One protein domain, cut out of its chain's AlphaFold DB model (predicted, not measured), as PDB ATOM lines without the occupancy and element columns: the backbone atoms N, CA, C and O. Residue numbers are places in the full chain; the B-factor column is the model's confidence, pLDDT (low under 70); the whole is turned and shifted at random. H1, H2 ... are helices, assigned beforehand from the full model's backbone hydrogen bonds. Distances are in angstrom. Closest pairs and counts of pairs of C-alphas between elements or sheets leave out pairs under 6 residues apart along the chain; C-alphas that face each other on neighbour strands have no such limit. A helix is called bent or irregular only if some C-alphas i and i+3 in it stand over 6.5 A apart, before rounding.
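Overview. This is residues 4 to 89 of the 90 residues of an uncharacterized protein of Sphingobacteriaceae bacterium (UniProt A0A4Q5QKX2). H2 and H3 form a helical hairpin, and H4 packs slantwise on the start of H2, so that H2 lies between H3 and H4. The short H1 packs on the first half of H3, and residues 61 to 69, which hold the turn from H3 to H4, stick out at one end. The printed part has 86 residues with four named helices, in the order H1, H2, H3, H4, and no named strand; its class is all helix. It is only just compact, close to loose, with a radius of gyration of the C-alphas of 13.9 A and spans of 41 by 28 by 21 A.

Along the chain. Find C-alpha 4 at (149.620, 139.038, 83.593); there H1 begins, residues 4 to 10. H2 takes residues 18 to 34 and is 24.2 A long. H3 takes residues 39 to 60 over 31.0 A and is irregular, with C-alphas 40 and 43 at 7.1 A. H4 takes residues 68 to 87 over 28.7 A and ends at C-alpha 87, (143.372, 160.943, 82.422).

Arrangement. Look first at Leu 10 and Leu 44, whose C-alphas, 6.2 A apart, are the closest of H1 and H3; H3 touches H1 with residues 44 to 47 alone, at a steep tilt of 43 degrees. H2 and H3 touch as a hairpin, opposite ways at a shallow tilt of 31 degrees, with the C-alphas of Glu 28 and Arg 45 closest at 5.3 A. H4 touches H2 with residues 73 to 81 alone, the same way at a steep tilt of 42 degrees; the closest C-alphas, of Leu 19 and Ala 77, are 4.8 A apart. H1 and H4 are apart. Every O i to N i+4 pair is within hydrogen-bond range in H1 and H4, against 12 of 13 in H2 and 16 of 18 in H3.

Size, cuts and confidence. The two farthest C-alphas, of Lys 37 and Lys 64, are 42.3 A apart. The printed part has no cut; the link from H2 to H3 is tight, and no link is long. Confidence is low, under 70, at residue 4 and residues 88 to 89.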
ATOM      1  N   PHE A   4     150.633 139.436  84.571       58.38
ATOM      2  CA  PHE A   4     149.620 139.038  83.593       58.38
ATOM      3  C   PHE A   4     149.486 140.024  82.412       58.38
ATOM      4  O   PHE A   4     149.335 139.603  81.262       58.38
ATOM      5  N   ASP A   5     149.614 141.329  82.673       74.44
ATOM      6  CA  ASP A   5     149.589 142.374  81.637       74.44
ATOM      7  C   ASP A   5     150.874 142.349  80.795       74.44
ATOM      8  O   ASP A   5     150.876 142.671  79.611       74.44
ATOM      9  N   ILE A   6     151.996 141.950  81.398       76.50
ATOM     10  CA  ILE A   6     153.289 141.846  80.711       76.50
ATOM     11  C   ILE A   6     153.295 140.625  79.787       76.50
ATOM     12  O   ILE A   6     153.669 140.741  78.620       76.50
ATOM     13  N   ASP A   7     152.845 139.473  80.283       80.31
ATOM     14  CA  ASP A   7     152.819 138.222  79.521       80.31
ATOM     15  C   ASP A   7     151.872 138.289  78.321       80.31
ATOM     16  O   ASP A   7     152.140 137.690  77.280       80.31
ATOM     17  N   SER A   8     150.763 139.020  78.442       83.50
ATOM     18  CA  SER A   8     149.846 139.258  77.325       83.50
ATOM     19  C   SER A   8     150.470 140.162  76.259       83.50
ATOM     20  O   SER A   8     150.428 139.815  75.081       83.50
ATOM     21  N   LEU A   9     151.136 141.253  76.650       85.25
ATOM     22  CA  LEU A   9     151.844 142.126  75.704       85.25
ATOM     23  C   LEU A   9     153.018 141.427  75.002       85.25
ATOM     24  O   LEU A   9     153.285 141.694  73.833       85.25
ATOM     25  N   LEU A  10     153.704 140.510  75.687       88.44
ATOM     26  CA  LEU A  10     154.778 139.703  75.096       88.44
ATOM     27  C   LEU A  10     154.281 138.700  74.041       88.44
ATOM     28  O   LEU A  10     155.082 138.231  73.237       88.44
ATOM     29  N   LYS A  11     152.984 138.370  74.025       91.00
ATOM     30  CA  LYS A  11     152.384 137.467  73.027       91.00
ATOM     31  C   LYS A  11     151.967 138.170  71.738       91.00
ATOM     32  O   LYS A  11     151.688 137.485  70.759       91.00
ATOM     33  N   ILE A  12     151.918 139.502  71.725       92.81
ATOM     34  CA  ILE A  12     151.598 140.271  70.519       92.81
ATOM     35  C   ILE A  12     152.718 140.053  69.499       92.81
ATOM     36  O   ILE A  12     153.878 140.332  69.792       92.81
ATOM     37  N   SER A  13     152.383 139.545  68.316       94.38
ATOM     38  CA  SER A  13     153.350 139.267  67.248       94.38
ATOM     39  C   SER A  13     153.505 140.415  66.257       94.38
ATOM     40  O   SER A  13     154.562 140.541  65.644       94.38
ATOM     41  N   GLU A  14     152.476 141.246  66.105       96.25
ATOM     42  CA  GLU A  14     152.443 142.364  65.166       96.25
ATOM     43  C   GLU A  14     151.506 143.473  65.651       96.25
ATOM     44  O   GLU A  14     150.659 143.248  66.514       96.25
ATOM     45  N   LEU A  15     151.690 144.671  65.097       97.31
ATOM     46  CA  LEU A  15     150.806 145.818  65.289       97.31
ATOM     47  C   LEU A  15     150.002 145.984  64.004       97.31
ATOM     48  O   LEU A  15     150.563 145.907  62.912       97.31
ATOM     49  N   THR A  16     148.703 146.200  64.138       96.06
ATOM     50  CA  THR A  16     147.761 146.151  63.012       96.06
ATOM     51  C   THR A  16     147.057 147.482  62.758       96.06
ATOM     52  O   THR A  16     146.334 147.616  61.775       96.06
ATOM     53  N   SER A  17     147.278 148.486  63.612       96.62
ATOM     54  CA  SER A  17     146.660 149.811  63.497       96.62
ATOM     55  C   SER A  17     147.542 150.922  64.068       96.62
ATOM     56  O   SER A  17     148.368 150.669  64.948       96.62
ATOM     57  N   GLU A  18     147.291 152.164  63.639       97.44
ATOM     58  CA  GLU A  18     147.961 153.358  64.176       97.44
ATOM     59  C   GLU A  18     147.745 153.513  65.687       97.44
ATOM     60  O   GLU A  18     148.635 153.926  66.423       97.44
ATOM     61  N   LEU A  19     146.584 153.094  66.202       96.00
ATOM     62  CA  LEU A  19     146.330 153.120  67.640       96.00
ATOM     63  C   LEU A  19     147.219 152.134  68.410       96.00
ATOM     64  O   LEU A  19     147.763 152.475  69.460       96.00
ATOM     65  N   GLU A  20     147.361 150.902  67.919       96.25
ATOM     66  CA  GLU A  20     148.271 149.926  68.527       96.25
ATOM     67  C   GLU A  20     149.725 150.392  68.436       96.25
ATOM     68  O   GLU A  20     150.472 150.254  69.409       96.25
ATOM     69  N   PHE A  21     150.097 150.988  67.302       97.31
ATOM     70  CA  PHE A  21     151.398 151.602  67.086       97.31
ATOM     71  C   PHE A  21     151.696 152.695  68.112       97.31
ATOM     72  O   PHE A  21     152.674 152.584  68.856       97.31
ATOM     73  N   GLU A  22     150.816 153.682  68.252       96.31
ATOM     74  CA  GLU A  22     151.013 154.787  69.186       96.31
ATOM     75  C   GLU A  22     151.003 154.335  70.653       96.31
ATOM     76  O   GLU A  22     151.833 154.779  71.459       96.31
ATOM     77  N   ARG A  23     150.145 153.370  71.025       94.50
ATOM     78  CA  ARG A  23     150.178 152.761  72.371       94.50
ATOM     79  C   ARG A  23     151.507 152.071  72.647       94.50
ATOM     80  O   ARG A  23     152.088 152.271  73.721       94.50
ATOM     81  N   ALA A  24     151.982 151.250  71.710       95.94
ATOM     82  CA  ALA A  24     153.234 150.514  71.853       95.94
ATOM     83  C   ALA A  24     154.430 151.472  71.951       95.94
ATOM     84  O   ALA A  24     155.273 151.303  72.840       95.94
ATOM     85  N   SER A  25     154.461 152.513  71.116       95.94
ATOM     86  CA  SER A  25     155.467 153.579  71.127       95.94
ATOM     87  C   SER A  25     155.488 154.332  72.458       95.94
ATOM     88  O   SER A  25     156.534 154.432  73.113       95.94
ATOM     89  N   ALA A  26     154.328 154.787  72.940       93.69
ATOM     90  CA  ALA A  26     154.221 155.477  74.224       93.69
ATOM     91  C   ALA A  26     154.658 154.591  75.404       93.69
ATOM     92  O   ALA A  26     155.356 155.053  76.319       93.69
ATOM     93  N   LEU A  27     154.278 153.309  75.402       93.62
ATOM     94  CA  LEU A  27     154.666 152.363  76.445       93.62
ATOM     95  C   LEU A  27     156.170 152.046  76.405       93.62
ATOM     96  O   LEU A  27     156.809 152.048  77.458       93.62
ATOM     97  N   GLU A  28     156.769 151.845  75.226       95.56
ATOM     98  CA  GLU A  28     158.218 151.619  75.069       95.56
ATOM     99  C   GLU A  28     159.036 152.742  75.721       95.56
ATOM    100  O   GLU A  28     159.978 152.474  76.485       95.56
ATOM    101  N   LEU A  29     158.629 153.994  75.485       93.75
ATOM    102  CA  LEU A  29     159.276 155.182  76.040       93.75
ATOM    103  C   LEU A  29     159.124 155.259  77.563       93.75
ATOM    104  O   LEU A  29     160.083 155.580  78.271       93.75
ATOM    105  N   ARG A  30     157.946 154.918  78.096       92.25
ATOM    106  CA  ARG A  30     157.704 154.850  79.549       92.25
ATOM    107  C   ARG A  30     158.565 153.790  80.221       92.25
ATOM    108  O   ARG A  30     159.186 154.063  81.254       92.25
ATOM    109  N   LEU A  31     158.668 152.609  79.611       94.00
ATOM    110  CA  LEU A  31     159.453 151.500  80.147       94.00
ATOM    111  C   LEU A  31     160.935 151.859  80.293       94.00
ATOM    112  O   LEU A  31     161.580 151.367  81.216       94.00
ATOM    113  N   ARG A  32     161.480 152.769  79.469       93.81
ATOM    114  CA  ARG A  32     162.856 153.276  79.641       93.81
ATOM    115  C   ARG A  32     163.099 153.802  81.061       93.81
ATOM    116  O   ARG A  32     164.167 153.564  81.623       93.81
ATOM    117  N   TRP A  33     162.133 154.519  81.633       93.38
ATOM    118  CA  TRP A  33     162.240 155.065  82.986       93.38
ATOM    119  C   TRP A  33     161.959 154.008  84.049       93.38
ATOM    120  O   TRP A  33     162.688 153.934  85.038       93.38
ATOM    121  N   MET A  34     160.949 153.164  83.828       93.12
ATOM    122  CA  MET A  34     160.559 152.110  84.771       93.12
ATOM    123  C   MET A  34     161.662 151.062  84.962       93.12
ATOM    124  O   MET A  34     161.900 150.644  86.089       93.12
ATOM    125  N   ILE A  35     162.418 150.731  83.907       95.69
ATOM    126  CA  ILE A  35     163.536 149.771  83.949       95.69
ATOM    127  C   ILE A  35     164.627 150.156  84.957       95.69
ATOM    128  O   ILE A  35     165.323 149.284  85.471       95.69
ATOM    129  N   LYS A  36     164.785 151.452  85.260       93.75
ATOM    130  CA  LYS A  36     165.737 151.907  86.288       93.75
ATOM    131  C   LYS A  36     165.353 151.417  87.687       93.75
ATOM    132  O   LYS A  36     166.231 151.266  88.526       93.75
ATOM    133  N   LYS A  37     164.055 151.213  87.929       94.06
ATOM    134  CA  LYS A  37     163.497 150.721  89.194       94.06
ATOM    135  C   LYS A  37     163.257 149.213  89.157       94.06
ATOM    136  O   LYS A  37     163.482 148.548  90.156       94.06
ATOM    137  N   ASP A  38     162.842 148.693  88.005       93.19
ATOM    138  CA  ASP A  38     162.571 147.273  87.795       93.19
ATOM    139  C   ASP A  38     163.203 146.767  86.483       93.19
ATOM    140  O   ASP A  38     162.615 146.879  85.400       93.19
ATOM    141  N   PRO A  39     164.415 146.187  86.551       93.81
ATOM    142  CA  PRO A  39     165.103 145.645  85.386       93.81
ATOM    143  C   PRO A  39     164.381 144.484  84.687       93.81
ATOM    144  O   PRO A  39     164.727 144.194  83.537       93.81
ATOM    145  N   SER A  40     163.403 143.831  85.331       91.69
ATOM    146  CA  SER A  40     162.649 142.713  84.740       91.69
ATOM    147  C   SER A  40     161.817 143.137  83.526       91.69
ATOM    148  O   SER A  40     161.514 142.316  82.668       91.69
ATOM    149  N   LEU A  41     161.549 144.438  83.379       93.31
ATOM    150  CA  LEU A  41     160.798 145.026  82.268       93.31
ATOM    151  C   LEU A  41     161.605 145.158  80.961       93.31
ATOM    152  O   LEU A  41     161.064 145.544  79.920       93.31
ATOM    153  N   LYS A  42     162.912 144.857  80.978       94.44
ATOM    154  CA  LYS A  42     163.783 144.948  79.791       94.44
ATOM    155  C   LYS A  42     163.293 144.115  78.594       94.44
ATOM    156  O   LYS A  42     163.313 144.669  77.490       94.44
ATOM    157  N   PRO A  43     162.875 142.841  78.750       94.25
ATOM    158  CA  PRO A  43     162.395 142.028  77.635       94.25
ATOM    159  C   PRO A  43     161.149 142.628  76.989       94.25
ATOM    160  O   PRO A  43     161.122 142.769  75.771       94.25
ATOM    161  N   LEU A  44     160.184 143.092  77.793       94.88
ATOM    162  CA  LEU A  44     158.977 143.749  77.290       94.88
ATOM    163  C   LEU A  44     159.312 144.991  76.458       94.88
ATOM    164  O   LEU A  44     158.825 145.142  75.341       94.88
ATOM    165  N   ARG A  45     160.203 145.859  76.951       95.88
ATOM    166  CA  ARG A  45     160.622 147.038  76.181       95.88
ATOM    167  C   ARG A  45     161.302 146.654  74.866       95.88
ATOM    168  O   ARG A  45     161.085 147.310  73.851       95.88
ATOM    169  N   LYS A  46     162.154 145.621  74.879       96.69
ATOM    170  CA  LYS A  46     162.819 145.130  73.662       96.69
ATOM    171  C   LYS A  46     161.794 144.601  72.656       96.69
ATOM    172  O   LYS A  46     161.947 144.880  71.471       96.69
ATOM    173  N   HIS A  47     160.777 143.891  73.136       97.25
ATOM    174  CA  HIS A  47     159.683 143.361  72.325       97.25
ATOM    175  C   HIS A  47     158.878 144.476  71.655       97.25
ATOM    176  O   HIS A  47     158.830 144.543  70.432       97.25
ATOM    177  N   LEU A  48     158.371 145.435  72.437       97.12
ATOM    178  CA  LEU A  48     157.606 146.571  71.906       97.12
ATOM    179  C   LEU A  48     158.419 147.391  70.901       97.12
ATOM    180  O   LEU A  48     157.916 147.767  69.854       97.12
ATOM    181  N   ARG A  49     159.713 147.599  71.165       97.81
ATOM    182  CA  ARG A  49     160.607 148.272  70.218       97.81
ATOM    183  C   ARG A  49     160.739 147.532  68.885       97.81
ATOM    184  O   ARG A  49     160.920 148.184  67.863       97.81
ATOM    185  N   ALA A  50     160.738 146.201  68.896       98.12
ATOM    186  CA  ALA A  50     160.793 145.418  67.666       98.12
ATOM    187  C   ALA A  50     159.487 145.558  66.872       98.12
ATOM    188  O   ALA A  50     159.545 145.801  65.671       98.12
ATOM    189  N   LEU A  51     158.344 145.494  67.559       98.38
ATOM    190  CA  LEU A  51     157.019 145.693  66.972       98.38
ATOM    191  C   LEU A  51     156.863 147.085  66.341       98.38
ATOM    192  O   LEU A  51     156.509 147.187  65.171       98.38
ATOM    193  N   VAL A  52     157.212 148.143  67.083       97.94
ATOM    194  CA  VAL A  52     157.181 149.543  66.617       97.94
ATOM    195  C   VAL A  52     158.010 149.705  65.343       97.94
ATOM    196  O   VAL A  52     157.500 150.171  64.332       97.94
ATOM    197  N   LYS A  53     159.258 149.220  65.345       98.06
ATOM    198  CA  LYS A  53     160.128 149.297  64.163       98.06
ATOM    199  C   LYS A  53     159.587 148.527  62.964       98.06
ATOM    200  O   LYS A  53     159.759 148.971  61.835       98.06
ATOM    201  N   ALA A  54     158.996 147.353  63.190       98.19
ATOM    202  CA  ALA A  54     158.413 146.562  62.113       98.19
ATOM    203  C   ALA A  54     157.232 147.300  61.464       98.19
ATOM    204  O   ALA A  54     157.133 147.322  60.240       98.19
ATOM    205  N   TYR A  55     156.397 147.956  62.274       97.94
ATOM    206  CA  TYR A  55     155.285 148.768  61.788       97.94
ATOM    207  C   TYR A  55     155.765 150.005  61.014       97.94
ATOM    208  O   TYR A  55     155.365 150.199  59.869       97.94
ATOM    209  N   GLU A  56     156.704 150.782  61.571       96.94
ATOM    210  CA  GLU A  56     157.322 151.931  60.879       96.94
ATOM    211  C   GLU A  56     157.907 151.521  59.522       96.94
ATOM    212  O   GLU A  56     157.732 152.202  58.508       96.94
ATOM    213  N   GLN A  57     158.579 150.367  59.488       97.12
ATOM    214  CA  GLN A  57     159.190 149.842  58.274       97.12
ATOM    215  C   GLN A  57     158.159 149.481  57.196       97.12
ATOM    216  O   GLN A  57     158.435 149.648  56.006       97.12
ATOM    217  N   ALA A  58     156.998 148.970  57.606       96.00
ATOM    218  CA  ALA A  58     155.943 148.517  56.710       96.00
ATOM    219  C   ALA A  58     155.061 149.665  56.190       96.00
ATOM    220  O   ALA A  58     154.699 149.652  55.014       96.00
ATOM    221  N   PHE A  59     154.745 150.649  57.037       95.69
ATOM    222  CA  PHE A  59     153.715 151.656  56.750       95.69
ATOM    223  C   PHE A  59     154.252 153.085  56.588       95.69
ATOM    224  O   PHE A  59     153.629 153.883  55.892       95.69
ATOM    225  N   TRP A  60     155.415 153.414  57.162       96.00
ATOM    226  CA  TRP A  60     155.892 154.804  57.273       96.00
ATOM    227  C   TRP A  60     157.244 155.085  56.599       96.00
ATOM    228  O   TRP A  60     157.717 156.217  56.618       96.00
ATOM    229  N   THR A  61     157.884 154.087  55.980       95.12
ATOM    230  CA  THR A  61     159.233 154.265  55.398       95.12
ATOM    231  C   THR A  61     159.243 154.819  53.971       95.12
ATOM    232  O   THR A  61     160.207 155.472  53.579       95.12
ATOM    233  N   ASP A  62     158.205 154.561  53.172       94.94
ATOM    234  CA  ASP A  62     158.106 155.096  51.808       94.94
ATOM    235  C   ASP A  62     157.174 156.307  51.791       94.94
ATOM    236  O   ASP A  62     155.959 156.161  51.667       94.94
ATOM    237  N   GLU A  63     157.754 157.507  51.886       91.81
ATOM    238  CA  GLU A  63     157.021 158.780  51.916       91.81
ATOM    239  C   GLU A  63     156.020 158.933  50.762       91.81
ATOM    240  O   GLU A  63     154.968 159.541  50.929       91.81
ATOM    241  N   LYS A  64     156.304 158.343  49.594       94.81
ATOM    242  CA  LYS A  64     155.429 158.442  48.416       94.81
ATOM    243  C   LYS A  64     154.174 157.575  48.519       94.81
ATOM    244  O   LYS A  64     153.267 157.742  47.707       94.81
ATOM    245  N   ARG A  65     154.148 156.614  49.447       93.25
ATOM    246  CA  ARG A  65     153.016 155.705  49.688       93.25
ATOM    247  C   ARG A  65     152.162 156.122  50.878       93.25
ATOM    248  O   ARG A  65     151.075 155.571  51.037       93.25
ATOM    249  N   ILE A  66     152.633 157.071  51.686       95.81
ATOM    250  CA  ILE A  66     151.867 157.615  52.804       95.81
ATOM    251  C   ILE A  66     150.684 158.401  52.238       95.81
ATOM    252  O   ILE A  66     150.842 159.240  51.352       95.81
ATOM    253  N   THR A  67     149.491 158.111  52.747       96.81
ATOM    254  CA  THR A  67     148.250 158.768  52.319       96.81
ATOM    255  C   THR A  67     147.763 159.758  53.371       96.81
ATOM    256  O   THR A  67     148.000 159.565  54.563       96.81
ATOM    257  N   ASP A  68     146.999 160.768  52.952       97.56
ATOM    258  CA  ASP A  68     146.363 161.721  53.876       97.56
ATOM    259  C   ASP A  68     145.455 161.021  54.900       97.56
ATOM    260  O   ASP A  68     145.362 161.447  56.049       97.56
ATOM    261  N   ASN A  69     144.815 159.913  54.509       96.94
ATOM    262  CA  ASN A  69     144.003 159.109  55.421       96.94
ATOM    263  C   ASN A  69     144.852 158.472  56.524       96.94
ATOM    264  O   ASN A  69     144.463 158.535  57.684       96.94
ATOM    265  N   GLN A  70     146.010 157.910  56.175       96.56
ATOM    266  CA  GLN A  70     146.934 157.319  57.145       96.56
ATOM    267  C   GLN A  70     147.460 158.379  58.125       96.56
ATOM    268  O   GLN A  70     147.504 158.144  59.330       96.56
ATOM    269  N   ILE A  71     147.779 159.581  57.629       97.38
ATOM    270  CA  ILE A  71     148.151 160.726  58.476       97.38
ATOM    271  C   ILE A  71     147.000 161.084  59.427       97.38
ATOM    272  O   ILE A  71     147.207 161.193  60.632       97.38
ATOM    273  N   ALA A  72     145.770 161.181  58.920       97.94
ATOM    274  CA  ALA A  72     144.605 161.491  59.744       97.94
ATOM    275  C   ALA A  72     144.285 160.399  60.787       97.94
ATOM    276  O   ALA A  72     143.756 160.705  61.856       97.94
ATOM    277  N   GLU A  73     144.561 159.126  60.493       97.12
ATOM    278  CA  GLU A  73     144.445 158.026  61.458       97.12
ATOM    279  C   GLU A  73     145.515 158.118  62.549       97.12
ATOM    280  O   GLU A  73     145.181 158.000  63.731       97.12
ATOM    281  N   SER A  74     146.760 158.411  62.168       96.88
ATOM    282  CA  SER A  74     147.864 158.675  63.095       96.88
ATOM    283  C   SER A  74     147.549 159.845  64.031       96.88
ATOM    284  O   SER A  74     147.677 159.717  65.248       96.88
ATOM    285  N   ASP A  75     147.053 160.965  63.503       97.75
ATOM    286  CA  ASP A  75     146.699 162.140  64.309       97.75
ATOM    287  C   ASP A  75     145.620 161.818  65.356       97.75
ATOM    288  O   ASP A  75     145.745 162.183  66.529       97.75
ATOM    289  N   LYS A  76     144.581 161.068  64.964       97.38
ATOM    290  CA  LYS A  76     143.523 160.617  65.887       97.38
ATOM    291  C   LYS A  76     144.060 159.660  66.947       97.38
ATOM    292  O   LYS A  76     143.653 159.738  68.108       97.38
ATOM    293  N   ALA A  77     144.947 158.744  66.562       96.50
ATOM    294  CA  ALA A  77     145.586 157.825  67.493       96.50
ATOM    295  C   ALA A  77     146.407 158.600  68.534       96.50
ATOM    296  O   ALA A  77     146.210 158.408  69.736       96.50
ATOM    297  N   LEU A  78     147.246 159.539  68.092       94.44
ATOM    298  CA  LEU A  78     148.029 160.421  68.958       94.44
ATOM    299  C   LEU A  78     147.153 161.224  69.927       94.44
ATOM    300  O   LEU A  78     147.463 161.305  71.121       94.44
ATOM    301  N   GLU A  79     146.046 161.792  69.445       95.56
ATOM    302  CA  GLU A  79     145.086 162.519  70.277       95.56
ATOM    303  C   GLU A  79     144.490 161.614  71.368       95.56
ATOM    304  O   GLU A  79     144.487 161.975  72.550       95.56
ATOM    305  N   LEU A  80     144.075 160.395  71.009       93.25
ATOM    306  CA  LEU A  80     143.540 159.428  71.965       93.25
ATOM    307  C   LEU A  80     144.576 159.050  73.035       93.25
ATOM    308  O   LEU A  80     144.257 159.051  74.227       93.25
ATOM    309  N   ILE A  81     145.830 158.803  72.645       91.62
ATOM    310  CA  ILE A  81     146.918 158.510  73.593       91.62
ATOM    311  C   ILE A  81     147.212 159.702  74.496       91.62
ATOM    312  O   ILE A  81     147.467 159.531  75.691       91.62
ATOM    313  N   SER A  82     147.145 160.923  73.969       89.88
ATOM    314  CA  SER A  82     147.253 162.133  74.783       89.88
ATOM    315  C   SER A  82     146.170 162.163  75.866       89.88
ATOM    316  O   SER A  82     146.493 162.378  77.039       89.88
ATOM    317  N   TYR A  83     144.915 161.863  75.517       88.88
ATOM    318  CA  TYR A  83     143.820 161.792  76.485       88.88
ATOM    319  C   TYR A  83     144.002 160.680  77.520       88.88
ATOM    320  O   TYR A  83     143.858 160.953  78.714       88.88
ATOM    321  N   GLU A  84     144.390 159.466  77.112       83.69
ATOM    322  CA  GLU A  84     144.717 158.368  78.040       83.69
ATOM    323  C   GLU A  84     145.784 158.812  79.057       83.69
ATOM    324  O   GLU A  84     145.670 158.590  80.265       83.69
ATOM    325  N   ASN A  85     146.807 159.519  78.580       79.69
ATOM    326  CA  ASN A  85     147.920 159.981  79.403       79.69
ATOM    327  C   ASN A  85     147.540 161.121  80.353       79.69
ATOM    328  O   ASN A  85     148.099 161.205  81.449       79.69
ATOM    329  N   GLN A  86     146.635 162.006  79.937       79.06
ATOM    330  CA  GLN A  86     146.109 163.079  80.778       79.06
ATOM    331  C   GLN A  86     145.153 162.542  81.842       79.06
ATOM    332  O   GLN A  86     145.229 162.979  82.988       79.06
ATOM    333  N   PHE A  87     144.298 161.577  81.488       71.31
ATOM    334  CA  PHE A  87     143.372 160.943  82.422       71.31
ATOM    335  C   PHE A  87     144.115 160.250  83.568       71.31
ATOM    336  O   PHE A  87     143.787 160.470  84.725       71.31
ATOM    337  N   ILE A  88     145.187 159.510  83.265       60.72
ATOM    338  CA  ILE A  88     146.019 158.822  84.273       60.72
ATOM    339  C   ILE A  88     146.734 159.802  85.232       60.72
ATOM    340  O   ILE A  88     147.201 159.398  86.295       60.72
ATOM    341  N   ARG A  89     146.867 161.084  84.866       59.75
ATOM    342  CA  ARG A  89     147.538 162.113  85.682       59.75
ATOM    343  C   ARG A  89     146.598 162.887  86.618       59.75
ATOM    344  O   ARG A  89     147.105 163.737  87.352       59.75
TER     345      ARG A  89